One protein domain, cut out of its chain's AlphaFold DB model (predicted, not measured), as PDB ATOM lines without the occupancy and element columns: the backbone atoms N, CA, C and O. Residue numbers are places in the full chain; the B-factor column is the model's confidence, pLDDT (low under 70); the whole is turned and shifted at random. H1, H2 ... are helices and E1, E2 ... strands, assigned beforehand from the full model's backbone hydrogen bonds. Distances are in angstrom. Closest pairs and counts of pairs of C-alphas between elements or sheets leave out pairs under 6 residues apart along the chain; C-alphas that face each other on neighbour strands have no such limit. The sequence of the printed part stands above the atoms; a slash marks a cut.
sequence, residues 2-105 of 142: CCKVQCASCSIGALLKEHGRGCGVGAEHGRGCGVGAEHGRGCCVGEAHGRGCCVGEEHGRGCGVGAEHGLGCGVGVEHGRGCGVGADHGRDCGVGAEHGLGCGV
ATOM      1  N   CYS A   2     145.661 193.490 151.467       41.12
ATOM      2  CA  CYS A   2     146.143 193.174 150.109       41.12
ATOM      3  C   CYS A   2     147.353 194.007 149.654       41.12
ATOM      4  O   CYS A   2     148.365 193.423 149.275       41.12
ATOM      5  N   CYS A   3     147.330 195.340 149.816       43.03
ATOM      6  CA  CYS A   3     148.456 196.190 149.392       43.03
ATOM      7  C   CYS A   3     149.795 195.862 150.078       43.03
ATOM      8  O   CYS A   3     150.850 196.120 149.514       43.03
ATOM      9  N   LYS A   4     149.793 195.282 151.288       39.75
ATOM     10  CA  LYS A   4     151.046 194.977 152.004       39.75
ATOM     11  C   LYS A   4     151.722 193.699 151.506       39.75
ATOM     12  O   LYS A   4     152.942 193.608 151.580       39.75
ATOM     13  N   VAL A   5     150.951 192.727 151.013       41.03
ATOM     14  CA  VAL A   5     151.482 191.415 150.602       41.03
ATOM     15  C   VAL A   5     152.082 191.466 149.195       41.03
ATOM     16  O   VAL A   5     153.069 190.784 148.939       41.03
ATOM     17  N   GLN A   6     151.556 192.304 148.296       47.91
ATOM     18  CA  GLN A   6     152.073 192.408 146.921       47.91
ATOM     19  C   GLN A   6     153.212 193.423 146.742       47.91
ATOM     20  O   GLN A   6     154.034 193.237 145.846       47.91
ATOM     21  N   CYS A   7     153.354 194.417 147.627       45.19
ATOM     22  CA  CYS A   7     154.464 195.377 147.552       45.19
ATOM     23  C   CYS A   7     155.844 194.777 147.886       45.19
ATOM     24  O   CYS A   7     156.859 195.346 147.495       45.19
ATOM     25  N   ALA A   8     155.920 193.639 148.589       45.34
ATOM     26  CA  ALA A   8     157.194 193.095 149.080       45.34
ATOM     27  C   ALA A   8     158.114 192.518 147.982       45.34
ATOM     28  O   ALA A   8     159.305 192.345 148.226       45.34
ATOM     29  N   SER A   9     157.600 192.242 146.778       48.34
ATOM     30  CA  SER A   9     158.390 191.719 145.649       48.34
ATOM     31  C   SER A   9     158.516 192.692 144.471       48.34
ATOM     32  O   SER A   9     158.865 192.265 143.372       48.34
ATOM     33  N   CYS A  10     158.215 193.979 144.663       48.09
ATOM     34  CA  CYS A  10     158.161 194.937 143.564       48.09
ATOM     35  C   CYS A  10     159.468 195.702 143.341       48.09
ATOM     36  O   CYS A  10     159.817 196.619 144.083       48.09
ATOM     37  N   SER A  11     160.163 195.358 142.258       52.78
ATOM     38  CA  SER A  11     161.161 196.221 141.628       52.78
ATOM     39  C   SER A  11     160.447 197.471 141.098       52.78
ATOM     40  O   SER A  11     159.555 197.340 140.263       52.78
ATOM     41  N   ILE A  12     160.799 198.666 141.588       53.97
ATOM     42  CA  ILE A  12     160.238 199.941 141.105       53.97
ATOM     43  C   ILE A  12     160.637 200.102 139.634       53.97
ATOM     44  O   ILE A  12     161.794 200.390 139.323       53.97
ATOM     45  N   GLY A  13     159.688 199.854 138.734       50.50
ATOM     46  CA  GLY A  13     159.884 199.868 137.293       50.50
ATOM     47  C   GLY A  13     159.012 200.931 136.639       50.50
ATOM     48  O   GLY A  13     157.881 200.648 136.281       50.50
ATOM     49  N   ALA A  14     159.603 202.113 136.456       50.91
ATOM     50  CA  ALA A  14     159.275 203.132 135.455       50.91
ATOM     51  C   ALA A  14     157.940 203.916 135.520       50.91
ATOM     52  O   ALA A  14     156.913 203.513 136.061       50.91
ATOM     53  N   LEU A  15     158.037 205.116 134.936       48.50
ATOM     54  CA  LEU A  15     157.007 206.121 134.680       48.50
ATOM     55  C   LEU A  15     156.620 206.035 133.195       48.50
ATOM     56  O   LEU A  15     157.204 206.792 132.423       48.50
ATOM     57  N   LEU A  16     155.745 205.104 132.783       55.44
ATOM     58  CA  LEU A  16     154.946 205.081 131.529       55.44
ATOM     59  C   LEU A  16     154.318 203.685 131.303       55.44
ATOM     60  O   LEU A  16     154.606 202.746 132.025       55.44
ATOM     61  N   LYS A  17     153.408 203.590 130.324       54.81
ATOM     62  CA  LYS A  17     152.487 202.470 130.036       54.81
ATOM     63  C   LYS A  17     153.162 201.084 129.986       54.81
ATOM     64  O   LYS A  17     153.880 200.803 129.033       54.81
ATOM     65  N   GLU A  18     152.852 200.203 130.939       58.12
ATOM     66  CA  GLU A  18     153.412 198.840 131.008       58.12
ATOM     67  C   GLU A  18     152.371 197.745 130.715       58.12
ATOM     68  O   GLU A  18     151.193 197.862 131.069       58.12
ATOM     69  N   HIS A  19     152.834 196.645 130.111       60.03
ATOM     70  CA  HIS A  19     152.090 195.394 129.949       60.03
ATOM     71  C   HIS A  19     152.826 194.267 130.686       60.03
ATOM     72  O   HIS A  19     153.882 193.826 130.237       60.03
ATOM     73  N   GLY A  20     152.280 193.748 131.790       62.59
ATOM     74  CA  GLY A  20     152.916 192.625 132.490       62.59
ATOM     75  C   GLY A  20     152.685 192.571 133.995       62.59
ATOM     76  O   GLY A  20     151.566 192.762 134.467       62.59
ATOM     77  N   ARG A  21     153.737 192.206 134.743       66.50
ATOM     78  CA  ARG A  21     153.758 192.245 136.211       66.50
ATOM     79  C   ARG A  21     154.747 193.306 136.678       66.50
ATOM     80  O   ARG A  21     155.904 193.220 136.281       66.50
ATOM     81  N   GLY A  22     154.333 194.240 137.528       65.62
ATOM     82  CA  GLY A  22     155.227 195.299 138.002       65.62
ATOM     83  C   GLY A  22     154.594 196.223 139.036       65.62
ATOM     84  O   GLY A  22     153.432 196.049 139.390       65.62
ATOM     85  N   CYS A  23     155.379 197.187 139.519       69.44
ATOM     86  CA  CYS A  23     154.870 198.323 140.274       69.44
ATOM     87  C   CYS A  23     155.416 199.629 139.705       69.44
ATOM     88  O   CYS A  23     156.623 199.730 139.456       69.44
ATOM     89  N   GLY A  24     154.550 200.631 139.558       69.50
ATOM     90  CA  GLY A  24     154.913 201.903 138.939       69.50
ATOM     91  C   GLY A  24     153.887 203.015 139.151       69.50
ATOM     92  O   GLY A  24     152.918 202.871 139.897       69.50
ATOM     93  N   VAL A  25     154.134 204.153 138.500       75.88
ATOM     94  CA  VAL A  25     153.216 205.300 138.471       75.88
ATOM     95  C   VAL A  25     152.789 205.539 137.025       75.88
ATOM     96  O   VAL A  25     153.644 205.737 136.158       75.88
ATOM     97  N   GLY A  26     151.486 205.536 136.751       76.94
ATOM     98  CA  GLY A  26     150.937 205.723 135.408       76.94
ATOM     99  C   GLY A  26     149.805 204.753 135.077       76.94
ATOM    100  O   GLY A  26     149.044 204.358 135.952       76.94
ATOM    101  N   ALA A  27     149.667 204.411 133.794       78.88
ATOM    102  CA  ALA A  27     148.649 203.477 133.324       78.88
ATOM    103  C   ALA A  27     149.246 202.076 133.113       78.88
ATOM    104  O   ALA A  27     150.104 201.906 132.250       78.88
ATOM    105  N   GLU A  28     148.786 201.069 133.848       71.50
ATOM    106  CA  GLU A  28     149.318 199.704 133.804       71.50
ATOM    107  C   GLU A  28     148.276 198.692 133.308       71.50
ATOM    108  O   GLU A  28     147.085 198.814 133.581       71.50
ATOM    109  N   HIS A  29     148.718 197.680 132.557       78.94
ATOM    110  CA  HIS A  29     147.880 196.560 132.130       78.94
ATOM    111  C   HIS A  29     148.510 195.236 132.573       78.94
ATOM    112  O   HIS A  29     149.616 194.893 132.151       78.94
ATOM    113  N   GLY A  30     147.792 194.425 133.349       75.75
ATOM    114  CA  GLY A  30     148.251 193.086 133.714       75.75
ATOM    115  C   GLY A  30     148.055 192.750 135.183       75.75
ATOM    116  O   GLY A  30     146.921 192.579 135.623       75.75
ATOM    117  N   ARG A  31     149.134 192.490 135.923       78.00
ATOM    118  CA  ARG A  31     149.053 192.244 137.369       78.00
ATOM    119  C   ARG A  31     150.068 193.095 138.118       78.00
ATOM    120  O   ARG A  31     151.238 192.714 138.110       78.00
ATOM    121  N   GLY A  32     149.661 194.170 138.778       73.81
ATOM    122  CA  GLY A  32     150.623 195.072 139.400       73.81
ATOM    123  C   GLY A  32     150.188 195.645 140.734       73.81
ATOM    124  O   GLY A  32     149.203 195.210 141.333       73.81
ATOM    125  N   CYS A  33     150.997 196.568 141.241       75.75
ATOM    126  CA  CYS A  33     150.533 197.540 142.217       75.75
ATOM    127  C   CYS A  33     151.112 198.918 141.895       75.75
ATOM    128  O   CYS A  33     152.319 199.049 141.715       75.75
ATOM    129  N   GLY A  34     150.301 199.967 141.900       75.69
ATOM    130  CA  GLY A  34     150.784 201.262 141.435       75.69
ATOM    131  C   GLY A  34     149.968 202.460 141.877       75.69
ATOM    132  O   GLY A  34     149.016 202.361 142.648       75.69
ATOM    133  N   VAL A  35     150.370 203.627 141.386       80.75
ATOM    134  CA  VAL A  35     149.585 204.862 141.499       80.75
ATOM    135  C   VAL A  35     149.182 205.295 140.094       80.75
ATOM    136  O   VAL A  35     150.051 205.512 139.250       80.75
ATOM    137  N   GLY A  36     147.885 205.436 139.834       81.88
ATOM    138  CA  GLY A  36     147.350 205.769 138.514       81.88
ATOM    139  C   GLY A  36     146.235 204.823 138.074       81.88
ATOM    140  O   GLY A  36     145.420 204.415 138.895       81.88
ATOM    141  N   ALA A  37     146.176 204.523 136.776       82.19
ATOM    142  CA  ALA A  37     145.112 203.717 136.180       82.19
ATOM    143  C   ALA A  37     145.579 202.269 135.963       82.19
ATOM    144  O   ALA A  37     146.477 202.026 135.159       82.19
ATOM    145  N   GLU A  38     144.964 201.291 136.618       81.00
ATOM    146  CA  GLU A  38     145.294 199.869 136.466       81.00
ATOM    147  C   GLU A  38     144.197 199.129 135.690       81.00
ATOM    148  O   GLU A  38     143.014 199.262 135.979       81.00
ATOM    149  N   HIS A  39     144.580 198.309 134.711       84.06
ATOM    150  CA  HIS A  39     143.706 197.366 134.015       84.06
ATOM    151  C   HIS A  39     144.204 195.931 134.227       84.06
ATOM    152  O   HIS A  39     145.160 195.479 133.590       84.06
ATOM    153  N   GLY A  40     143.536 195.158 135.078       82.44
ATOM    154  CA  GLY A  40     143.842 193.745 135.265       82.44
ATOM    155  C   GLY A  40     143.653 193.260 136.694       82.44
ATOM    156  O   GLY A  40     142.533 193.218 137.188       82.44
ATOM    157  N   ARG A  41     144.711 192.746 137.327       82.62
ATOM    158  CA  ARG A  41     144.642 192.196 138.687       82.62
ATOM    159  C   ARG A  41     145.735 192.733 139.590       82.62
ATOM    160  O   ARG A  41     146.843 192.200 139.536       82.62
ATOM    161  N   GLY A  42     145.397 193.634 140.496       81.12
ATOM    162  CA  GLY A  42     146.416 194.272 141.311       81.12
ATOM    163  C   GLY A  42     145.893 195.121 142.447       81.12
ATOM    164  O   GLY A  42     144.787 194.897 142.941       81.12
ATOM    165  N   CYS A  43     146.737 196.029 142.920       81.56
ATOM    166  CA  CYS A  43     146.338 197.002 143.921       81.56
ATOM    167  C   CYS A  43     146.850 198.393 143.573       81.56
ATOM    168  O   CYS A  43     148.061 198.591 143.534       81.56
ATOM    169  N   CYS A  44     145.965 199.373 143.426       80.56
ATOM    170  CA  CYS A  44     146.375 200.714 143.033       80.56
ATOM    171  C   CYS A  44     145.808 201.822 143.929       80.56
ATOM    172  O   CYS A  44     144.866 201.631 144.699       80.56
ATOM    173  N   VAL A  45     146.410 203.003 143.829       84.75
ATOM    174  CA  VAL A  45     145.805 204.262 144.273       84.75
ATOM    175  C   VAL A  45     145.470 205.062 143.018       84.75
ATOM    176  O   VAL A  45     146.384 205.449 142.288       84.75
ATOM    177  N   GLY A  46     144.187 205.287 142.747       86.38
ATOM    178  CA  GLY A  46     143.704 205.866 141.494       86.38
ATOM    179  C   GLY A  46     142.503 205.108 140.933       86.38
ATOM    180  O   GLY A  46     141.568 204.815 141.670       86.38
ATOM    181  N   GLU A  47     142.526 204.813 139.638       85.81
ATOM    182  CA  GLU A  47     141.440 204.129 138.927       85.81
ATOM    183  C   GLU A  47     141.834 202.667 138.667       85.81
ATOM    184  O   GLU A  47     142.934 202.389 138.190       85.81
ATOM    185  N   ALA A  48     140.958 201.715 138.965       84.00
ATOM    186  CA  ALA A  48     141.183 200.292 138.742       84.00
ATOM    187  C   ALA A  48     140.067 199.685 137.897       84.00
ATOM    188  O   ALA A  48     138.894 199.804 138.223       84.00
ATOM    189  N   HIS A  49     140.440 198.923 136.874       87.38
ATOM    190  CA  HIS A  49     139.550 198.086 136.080       87.38
ATOM    191  C   HIS A  49     139.988 196.628 136.186       87.38
ATOM    192  O   HIS A  49     141.079 196.262 135.749       87.38
ATOM    193  N   GLY A  50     139.141 195.753 136.720       85.75
ATOM    194  CA  GLY A  50     139.404 194.316 136.765       85.75
ATOM    195  C   GLY A  50     139.188 193.708 138.141       85.75
ATOM    196  O   GLY A  50     138.073 193.734 138.638       85.75
ATOM    197  N   ARG A  51     140.194 193.045 138.721       85.50
ATOM    198  CA  ARG A  51     140.063 192.414 140.042       85.50
ATOM    199  C   ARG A  51     141.195 192.792 140.978       85.50
ATOM    200  O   ARG A  51     142.303 192.289 140.793       85.50
ATOM    201  N   GLY A  52     140.917 193.550 142.028       83.69
ATOM    202  CA  GLY A  52     141.994 194.096 142.839       83.69
ATOM    203  C   GLY A  52     141.584 194.672 144.178       83.69
ATOM    204  O   GLY A  52     140.542 194.329 144.721       83.69
ATOM    205  N   CYS A  53     142.463 195.502 144.724       83.19
ATOM    206  CA  CYS A  53     142.108 196.396 145.814       83.19
ATOM    207  C   CYS A  53     142.562 197.806 145.486       83.19
ATOM    208  O   CYS A  53     143.743 197.992 145.201       83.19
ATOM    209  N   CYS A  54     141.679 198.790 145.564       82.12
ATOM    210  CA  CYS A  54     142.026 200.151 145.181       82.12
ATOM    211  C   CYS A  54     141.727 201.179 146.277       82.12
ATOM    212  O   CYS A  54     140.928 200.963 147.183       82.12
ATOM    213  N   VAL A  55     142.408 202.316 146.207       86.31
ATOM    214  CA  VAL A  55     141.980 203.538 146.892       86.31
ATOM    215  C   VAL A  55     141.709 204.568 145.805       86.31
ATOM    216  O   VAL A  55     142.654 205.031 145.165       86.31
ATOM    217  N   GLY A  56     140.439 204.890 145.571       87.75
ATOM    218  CA  GLY A  56     139.983 205.710 144.449       87.75
ATOM    219  C   GLY A  56     138.739 205.127 143.780       87.75
ATOM    220  O   GLY A  56     137.743 204.888 144.457       87.75
ATOM    221  N   GLU A  57     138.780 204.939 142.464       86.69
ATOM    222  CA  GLU A  57     137.652 204.421 141.679       86.69
ATOM    223  C   GLU A  57     137.916 202.974 141.241       86.69
ATOM    224  O   GLU A  57     138.927 202.695 140.597       86.69
ATOM    225  N   GLU A  58     137.007 202.048 141.557       85.69
ATOM    226  CA  GLU A  58     137.052 200.659 141.094       85.69
ATOM    227  C   GLU A  58     135.941 200.348 140.097       85.69
ATOM    228  O   GLU A  58     134.772 200.647 140.322       85.69
ATOM    229  N   HIS A  59     136.291 199.612 139.051       87.69
ATOM    230  CA  HIS A  59     135.376 198.943 138.145       87.69
ATOM    231  C   HIS A  59     135.737 197.458 138.060       87.69
ATOM    232  O   HIS A  59     136.739 197.067 137.456       87.69
ATOM    233  N   GLY A  60     134.899 196.585 138.617       86.69
ATOM    234  CA  GLY A  60     135.066 195.141 138.483       86.69
ATOM    235  C   GLY A  60     134.834 194.372 139.773       86.69
ATOM    236  O   GLY A  60     133.700 194.286 140.231       86.69
ATOM    237  N   ARG A  61     135.851 193.664 140.270       86.44
ATOM    238  CA  ARG A  61     135.732 192.800 141.446       86.44
ATOM    239  C   ARG A  61     136.832 193.041 142.465       86.44
ATOM    240  O   ARG A  61     137.946 192.559 142.252       86.44
ATOM    241  N   GLY A  62     136.523 193.591 143.622       83.75
ATOM    242  CA  GLY A  62     137.598 193.895 144.549       83.75
ATOM    243  C   GLY A  62     137.164 194.499 145.854       83.75
ATOM    244  O   GLY A  62     136.062 194.252 146.325       83.75
ATOM    245  N   CYS A  63     138.108 195.165 146.499       83.06
ATOM    246  CA  CYS A  63     137.869 195.791 147.785       83.06
ATOM    247  C   CYS A  63     138.661 197.077 147.885       83.06
ATOM    248  O   CYS A  63     139.884 197.049 147.703       83.06
ATOM    249  N   GLY A  64     138.031 198.166 148.281       82.50
ATOM    250  CA  GLY A  64     138.693 199.448 148.246       82.50
ATOM    251  C   GLY A  64     138.122 200.495 149.176       82.50
ATOM    252  O   GLY A  64     137.364 200.244 150.111       82.50
ATOM    253  N   VAL A  65     138.629 201.702 148.970       85.38
ATOM    254  CA  VAL A  65     138.141 202.908 149.628       85.38
ATOM    255  C   VAL A  65     137.904 203.943 148.543       85.38
ATOM    256  O   VAL A  65     138.855 204.320 147.855       85.38
ATOM    257  N   GLY A  66     136.672 204.421 148.405       86.94
ATOM    258  CA  GLY A  66     136.271 205.370 147.369       86.94
ATOM    259  C   GLY A  66     134.998 204.935 146.649       86.94
ATOM    260  O   GLY A  66     134.036 204.549 147.306       86.94
ATOM    261  N   ALA A  67     134.961 205.064 145.325       86.00
ATOM    262  CA  ALA A  67     133.794 204.702 144.524       86.00
ATOM    263  C   ALA A  67     134.009 203.339 143.854       86.00
ATOM    264  O   ALA A  67     134.951 203.177 143.086       86.00
ATOM    265  N   GLU A  68     133.134 202.371 144.099       84.50
ATOM    266  CA  GLU A  68     133.241 201.023 143.538       84.50
ATOM    267  C   GLU A  68     132.057 200.714 142.624       84.50
ATOM    268  O   GLU A  68     130.905 200.972 142.960       84.50
ATOM    269  N   HIS A  69     132.330 200.118 141.467       86.38
ATOM    270  CA  HIS A  69     131.329 199.644 140.522       86.38
ATOM    271  C   HIS A  69     131.570 198.166 140.207       86.38
ATOM    272  O   HIS A  69     132.505 197.814 139.483       86.38
ATOM    273  N   GLY A  70     130.700 197.279 140.681       85.75
ATOM    274  CA  GLY A  70     130.761 195.855 140.368       85.75
ATOM    275  C   GLY A  70     130.514 194.963 141.577       85.75
ATOM    276  O   GLY A  70     129.475 195.071 142.213       85.75
ATOM    277  N   LEU A  71     131.400 193.995 141.820       85.44
ATOM    278  CA  LEU A  71     131.270 193.047 142.926       85.44
ATOM    279  C   LEU A  71     132.380 193.261 143.945       85.44
ATOM    280  O   LEU A  71     133.505 192.834 143.683       85.44
ATOM    281  N   GLY A  72     132.093 193.851 145.097       83.38
ATOM    282  CA  GLY A  72     133.175 194.236 145.993       83.38
ATOM    283  C   GLY A  72     132.824 194.383 147.456       83.38
ATOM    284  O   GLY A  72     131.745 193.997 147.890       83.38
ATOM    285  N   CYS A  73     133.802 194.832 148.229       82.94
ATOM    286  CA  CYS A  73     133.596 195.227 149.614       82.94
ATOM    287  C   CYS A  73     134.511 196.399 149.938       82.94
ATOM    288  O   CYS A  73     135.732 196.249 149.842       82.94
ATOM    289  N   GLY A  74     133.971 197.502 150.421       83.00
ATOM    290  CA  GLY A  74     134.747 198.715 150.562       83.00
ATOM    291  C   GLY A  74     134.194 199.718 151.551       83.00
ATOM    292  O   GLY A  74     133.364 199.445 152.418       83.00
ATOM    293  N   VAL A  75     134.775 200.908 151.482       85.31
ATOM    294  CA  VAL A  75     134.334 202.064 152.258       85.31
ATOM    295  C   VAL A  75     134.160 203.233 151.304       85.31
ATOM    296  O   VAL A  75     135.139 203.687 150.710       85.31
ATOM    297  N   GLY A  76     132.946 203.760 151.187       87.25
ATOM    298  CA  GLY A  76     132.651 204.886 150.306       87.25
ATOM    299  C   GLY A  76     131.325 204.725 149.580       87.25
ATOM    300  O   GLY A  76     130.293 204.623 150.230       87.25
ATOM    301  N   VAL A  77     131.336 204.802 148.251       86.25
ATOM    302  CA  VAL A  77     130.123 204.698 147.431       86.25
ATOM    303  C   VAL A  77     130.200 203.438 146.582       86.25
ATOM    304  O   VAL A  77     131.006 203.388 145.655       86.25
ATOM    305  N   GLU A  78     129.358 202.447 146.847       84.25
ATOM    306  CA  GLU A  78     129.327 201.201 146.080       84.25
ATOM    307  C   GLU A  78     128.129 201.164 145.126       84.25
ATOM    308  O   GLU A  78     127.017 201.573 145.452       84.25
ATOM    309  N   HIS A  79     128.355 200.660 143.917       85.94
ATOM    310  CA  HIS A  79     127.326 200.352 142.936       85.94
ATOM    311  C   HIS A  79     127.500 198.910 142.463       85.94
ATOM    312  O   HIS A  79     128.449 198.594 141.743       85.94
ATOM    313  N   GLY A  80     126.557 198.024 142.771       85.38
ATOM    314  CA  GLY A  80     126.556 196.673 142.222       85.38
ATOM    315  C   GLY A  80     126.124 195.611 143.214       85.38
ATOM    316  O   GLY A  80     124.935 195.500 143.489       85.38
ATOM    317  N   ARG A  81     127.026 194.705 143.600       85.75
ATOM    318  CA  ARG A  81     126.747 193.747 144.675       85.75
ATOM    319  C   ARG A  81     127.942 193.619 145.594       85.75
ATOM    320  O   ARG A  81     128.979 193.116 145.160       85.75
ATOM    321  N   GLY A  82     127.777 193.962 146.851       84.31
ATOM    322  CA  GLY A  82     128.912 194.045 147.736       84.31
ATOM    323  C   GLY A  82     128.575 194.103 149.204       84.31
ATOM    324  O   GLY A  82     127.467 193.780 149.635       84.31
ATOM    325  N   CYS A  83     129.593 194.430 149.984       82.31
ATOM    326  CA  CYS A  83     129.429 194.679 151.401       82.31
ATOM    327  C   CYS A  83     130.311 195.844 151.823       82.31
ATOM    328  O   CYS A  83     131.535 195.710 151.798       82.31
ATOM    329  N   GLY A  84     129.698 196.936 152.267       83.06
ATOM    330  CA  GLY A  84     130.400 198.198 152.408       83.06
ATOM    331  C   GLY A  84     130.120 198.955 153.694       83.06
ATOM    332  O   GLY A  84     129.271 198.605 154.516       83.06
ATOM    333  N   VAL A  85     130.875 200.031 153.876       84.56
ATOM    334  CA  VAL A  85     130.514 201.108 154.797       84.56
ATOM    335  C   VAL A  85     130.391 202.394 153.993       84.56
ATOM    336  O   VAL A  85     131.395 202.902 153.488       84.56
ATOM    337  N   GLY A  86     129.191 202.961 153.917       86.69
ATOM    338  CA  GLY A  86     128.945 204.204 153.196       86.69
ATOM    339  C   GLY A  86     127.607 204.227 152.466       86.69
ATOM    340  O   GLY A  86     126.571 204.068 153.102       86.69
ATOM    341  N   ALA A  87     127.618 204.552 151.177       84.44
ATOM    342  CA  ALA A  87     126.415 204.664 150.360       84.44
ATOM    343  C   ALA A  87     126.409 203.595 149.264       84.44
ATOM    344  O   ALA A  87     127.175 203.694 148.308       84.44
ATOM    345  N   ASP A  88     125.500 202.635 149.363       83.06
ATOM    346  CA  ASP A  88     125.490 201.449 148.514       83.06
ATOM    347  C   ASP A  88     124.247 201.438 147.614       83.06
ATOM    348  O   ASP A  88     123.137 201.759 148.046       83.06
ATOM    349  N   HIS A  89     124.428 201.096 146.339       84.31
ATOM    350  CA  HIS A  89     123.367 201.006 145.339       84.31
ATOM    351  C   HIS A  89     123.416 199.655 144.623       84.31
ATOM    352  O   HIS A  89     124.278 199.416 143.772       84.31
ATOM    353  N   GLY A  90     122.415 198.806 144.838       84.31
ATOM    354  CA  GLY A  90     122.342 197.512 144.171       84.31
ATOM    355  C   GLY A  90     121.942 196.375 145.094       84.31
ATOM    356  O   GLY A  90     120.793 196.324 145.532       84.31
ATOM    357  N   ARG A  91     122.809 195.373 145.252       85.12
ATOM    358  CA  ARG A  91     122.561 194.206 146.104       85.12
ATOM    359  C   ARG A  91     123.631 194.075 147.170       85.12
ATOM    360  O   ARG A  91     124.565 193.292 146.982       85.12
ATOM    361  N   ASP A  92     123.465 194.814 148.253       81.81
ATOM    362  CA  ASP A  92     124.569 195.112 149.153       81.81
ATOM    363  C   ASP A  92     124.227 194.775 150.605       81.81
ATOM    364  O   ASP A  92     123.062 194.643 150.971       81.81
ATOM    365  N   CYS A  93     125.252 194.567 151.426       80.88
ATOM    366  CA  CYS A  93     125.081 194.413 152.865       80.88
ATOM    367  C   CYS A  93     126.114 195.256 153.603       80.88
ATOM    368  O   CYS A  93     127.307 194.953 153.521       80.88
ATOM    369  N   GLY A  94     125.704 196.260 154.364       82.50
ATOM    370  CA  GLY A  94     126.664 197.224 154.867       82.50
ATOM    371  C   GLY A  94     126.214 198.052 156.055       82.50
ATOM    372  O   GLY A  94     125.283 197.739 156.796       82.50
ATOM    373  N   VAL A  95     126.978 199.110 156.294       82.81
ATOM    374  CA  VAL A  95     126.654 200.130 157.288       82.81
ATOM    375  C   VAL A  95     126.585 201.474 156.582       82.81
ATOM    376  O   VAL A  95     127.602 201.966 156.098       82.81
ATOM    377  N   GLY A  96     125.414 202.104 156.579       84.44
ATOM    378  CA  GLY A  96     125.213 203.424 155.995       84.44
ATOM    379  C   GLY A  96     123.890 203.554 155.249       84.44
ATOM    380  O   GLY A  96     122.845 203.194 155.780       84.44
ATOM    381  N   ALA A  97     123.919 204.175 154.073       82.12
ATOM    382  CA  ALA A  97     122.737 204.403 153.251       82.12
ATOM    383  C   ALA A  97     122.685 203.376 152.116       82.12
ATOM    384  O   ALA A  97     123.530 203.410 151.231       82.12
ATOM    385  N   GLU A  98     121.687 202.501 152.109       80.50
ATOM    386  CA  GLU A  98     121.537 201.450 151.103       80.50
ATOM    387  C   GLU A  98     120.336 201.731 150.196       80.50
ATOM    388  O   GLU A  98     119.247 202.074 150.663       80.50
ATOM    389  N   HIS A  99     120.509 201.549 148.889       82.06
ATOM    390  CA  HIS A  99     119.446 201.617 147.894       82.06
ATOM    391  C   HIS A  99     119.414 200.335 147.054       82.06
ATOM    392  O   HIS A  99     120.271 200.114 146.200       82.06
ATOM    393  N   GLY A 100     118.382 199.510 147.211       81.75
ATOM    394  CA  GLY A 100     118.193 198.304 146.406       81.75
ATOM    395  C   GLY A 100     117.778 197.089 147.227       81.75
ATOM    396  O   GLY A 100     116.783 197.143 147.940       81.75
ATOM    397  N   LEU A 101     118.465 195.962 147.037       80.50
ATOM    398  CA  LEU A 101     118.181 194.693 147.708       80.50
ATOM    399  C   LEU A 101     119.281 194.366 148.718       80.50
ATOM    400  O   LEU A 101     120.335 193.908 148.291       80.50
ATOM    401  N   GLY A 102     119.062 194.523 150.016       79.75
ATOM    402  CA  GLY A 102     120.192 194.451 150.942       79.75
ATOM    403  C   GLY A 102     119.876 194.115 152.381       79.75
ATOM    404  O   GLY A 102     118.725 193.871 152.740       79.75
ATOM    405  N   CYS A 103     120.926 194.047 153.186       78.12
ATOM    406  CA  CYS A 103     120.797 193.945 154.631       78.12
ATOM    407  C   CYS A 103     121.870 194.784 155.317       78.12
ATOM    408  O   CYS A 103     123.051 194.441 155.198       78.12
ATOM    409  N   GLY A 104     121.486 195.763 156.133       79.12
ATOM    410  CA  GLY A 104     122.478 196.632 156.740       79.12
ATOM    411  C   GLY A 104     122.096 197.293 158.050       79.12
ATOM    412  O   GLY A 104     121.153 196.935 158.757       79.12
ATOM    413  N   VAL A 105     122.928 198.257 158.422       79.50
ATOM    414  CA  VAL A 105     122.701 199.142 159.564       79.50
ATOM    415  C   VAL A 105     122.725 200.578 159.063       79.50
ATOM    416  O   VAL A 105     123.778 201.074 158.667       79.50
TER     417      VAL A 105
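What this domain is: This is residues 2 to 105 of the 142 residues of an uncharacterized protein of Paramormyrops kingsleyae (UniProt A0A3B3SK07). The chain is wound in stacked turns, a narrow solenoid of strands E1 to E6, with the short helix H1 folded back over the outside of E1 and E2. The solenoid makes the long axis of a rod that spans 43 by 21 by 14 A. The printed part has 104 residues with one named helix, then six named strands in one parallel sheet, in the order E1 E2 E3 E4 E5 E6, mostly strand by class. It is compact, with a radius of gyration of the C-alphas of 14.2 A.

Where its parts are: H1, residues 2 to 9, begins at C-alpha 2 (146.143, 193.174, 150.109) and measures 13.1 A. E1, residues 18 to 40, bends by 176 degrees at residue 30 and measures 11.6 A from first to last C-alpha. E2, residues 43 to 62, bends by 176 degrees at residue 54 and measures 9.3 A. E3, residues 65 to 72, E4, residues 75 to 82, E5, residues 85 to 90, and E6, residues 95 to 102, measure 10.6 A, 10.7 A, 13.9 A and 10.7 A; E6 ends at C-alpha 102 (120.192, 194.451, 150.942).

How they stand to each other: H1 is on the sheet at a height of 8.6 A, across E1 at 72 degrees on the local plane; its closest C-alphas to E2 are those of Cys 3 and Cys 43, 5.9 A. In H1, 0 of 4 O i to N i+4 pairs and 1 of 5 O i to N i+3 pairs are within hydrogen-bond range. E2 is staggered, pairing with E1 over residues 43 to 50, N 36 and O 45 at 2.9 A, and with E3 over residues 55 to 62, N 58 and O 67 at 2.8 A. Within hydrogen-bond range are also N 68 and O 77 of E3 and E4, 2.8 A, N 78 and O 87 of E4 and E5, 2.9 A, and N 88 and O 97 of E5 and E6, 2.8 A.

The domain as a whole: The two C-alphas farthest apart, those of Ala 14 and Val 105, are 44.0 A apart. The printed part has no cut, and the links between successive strands are tight. Residues 2 to 24 have pLDDT under 70.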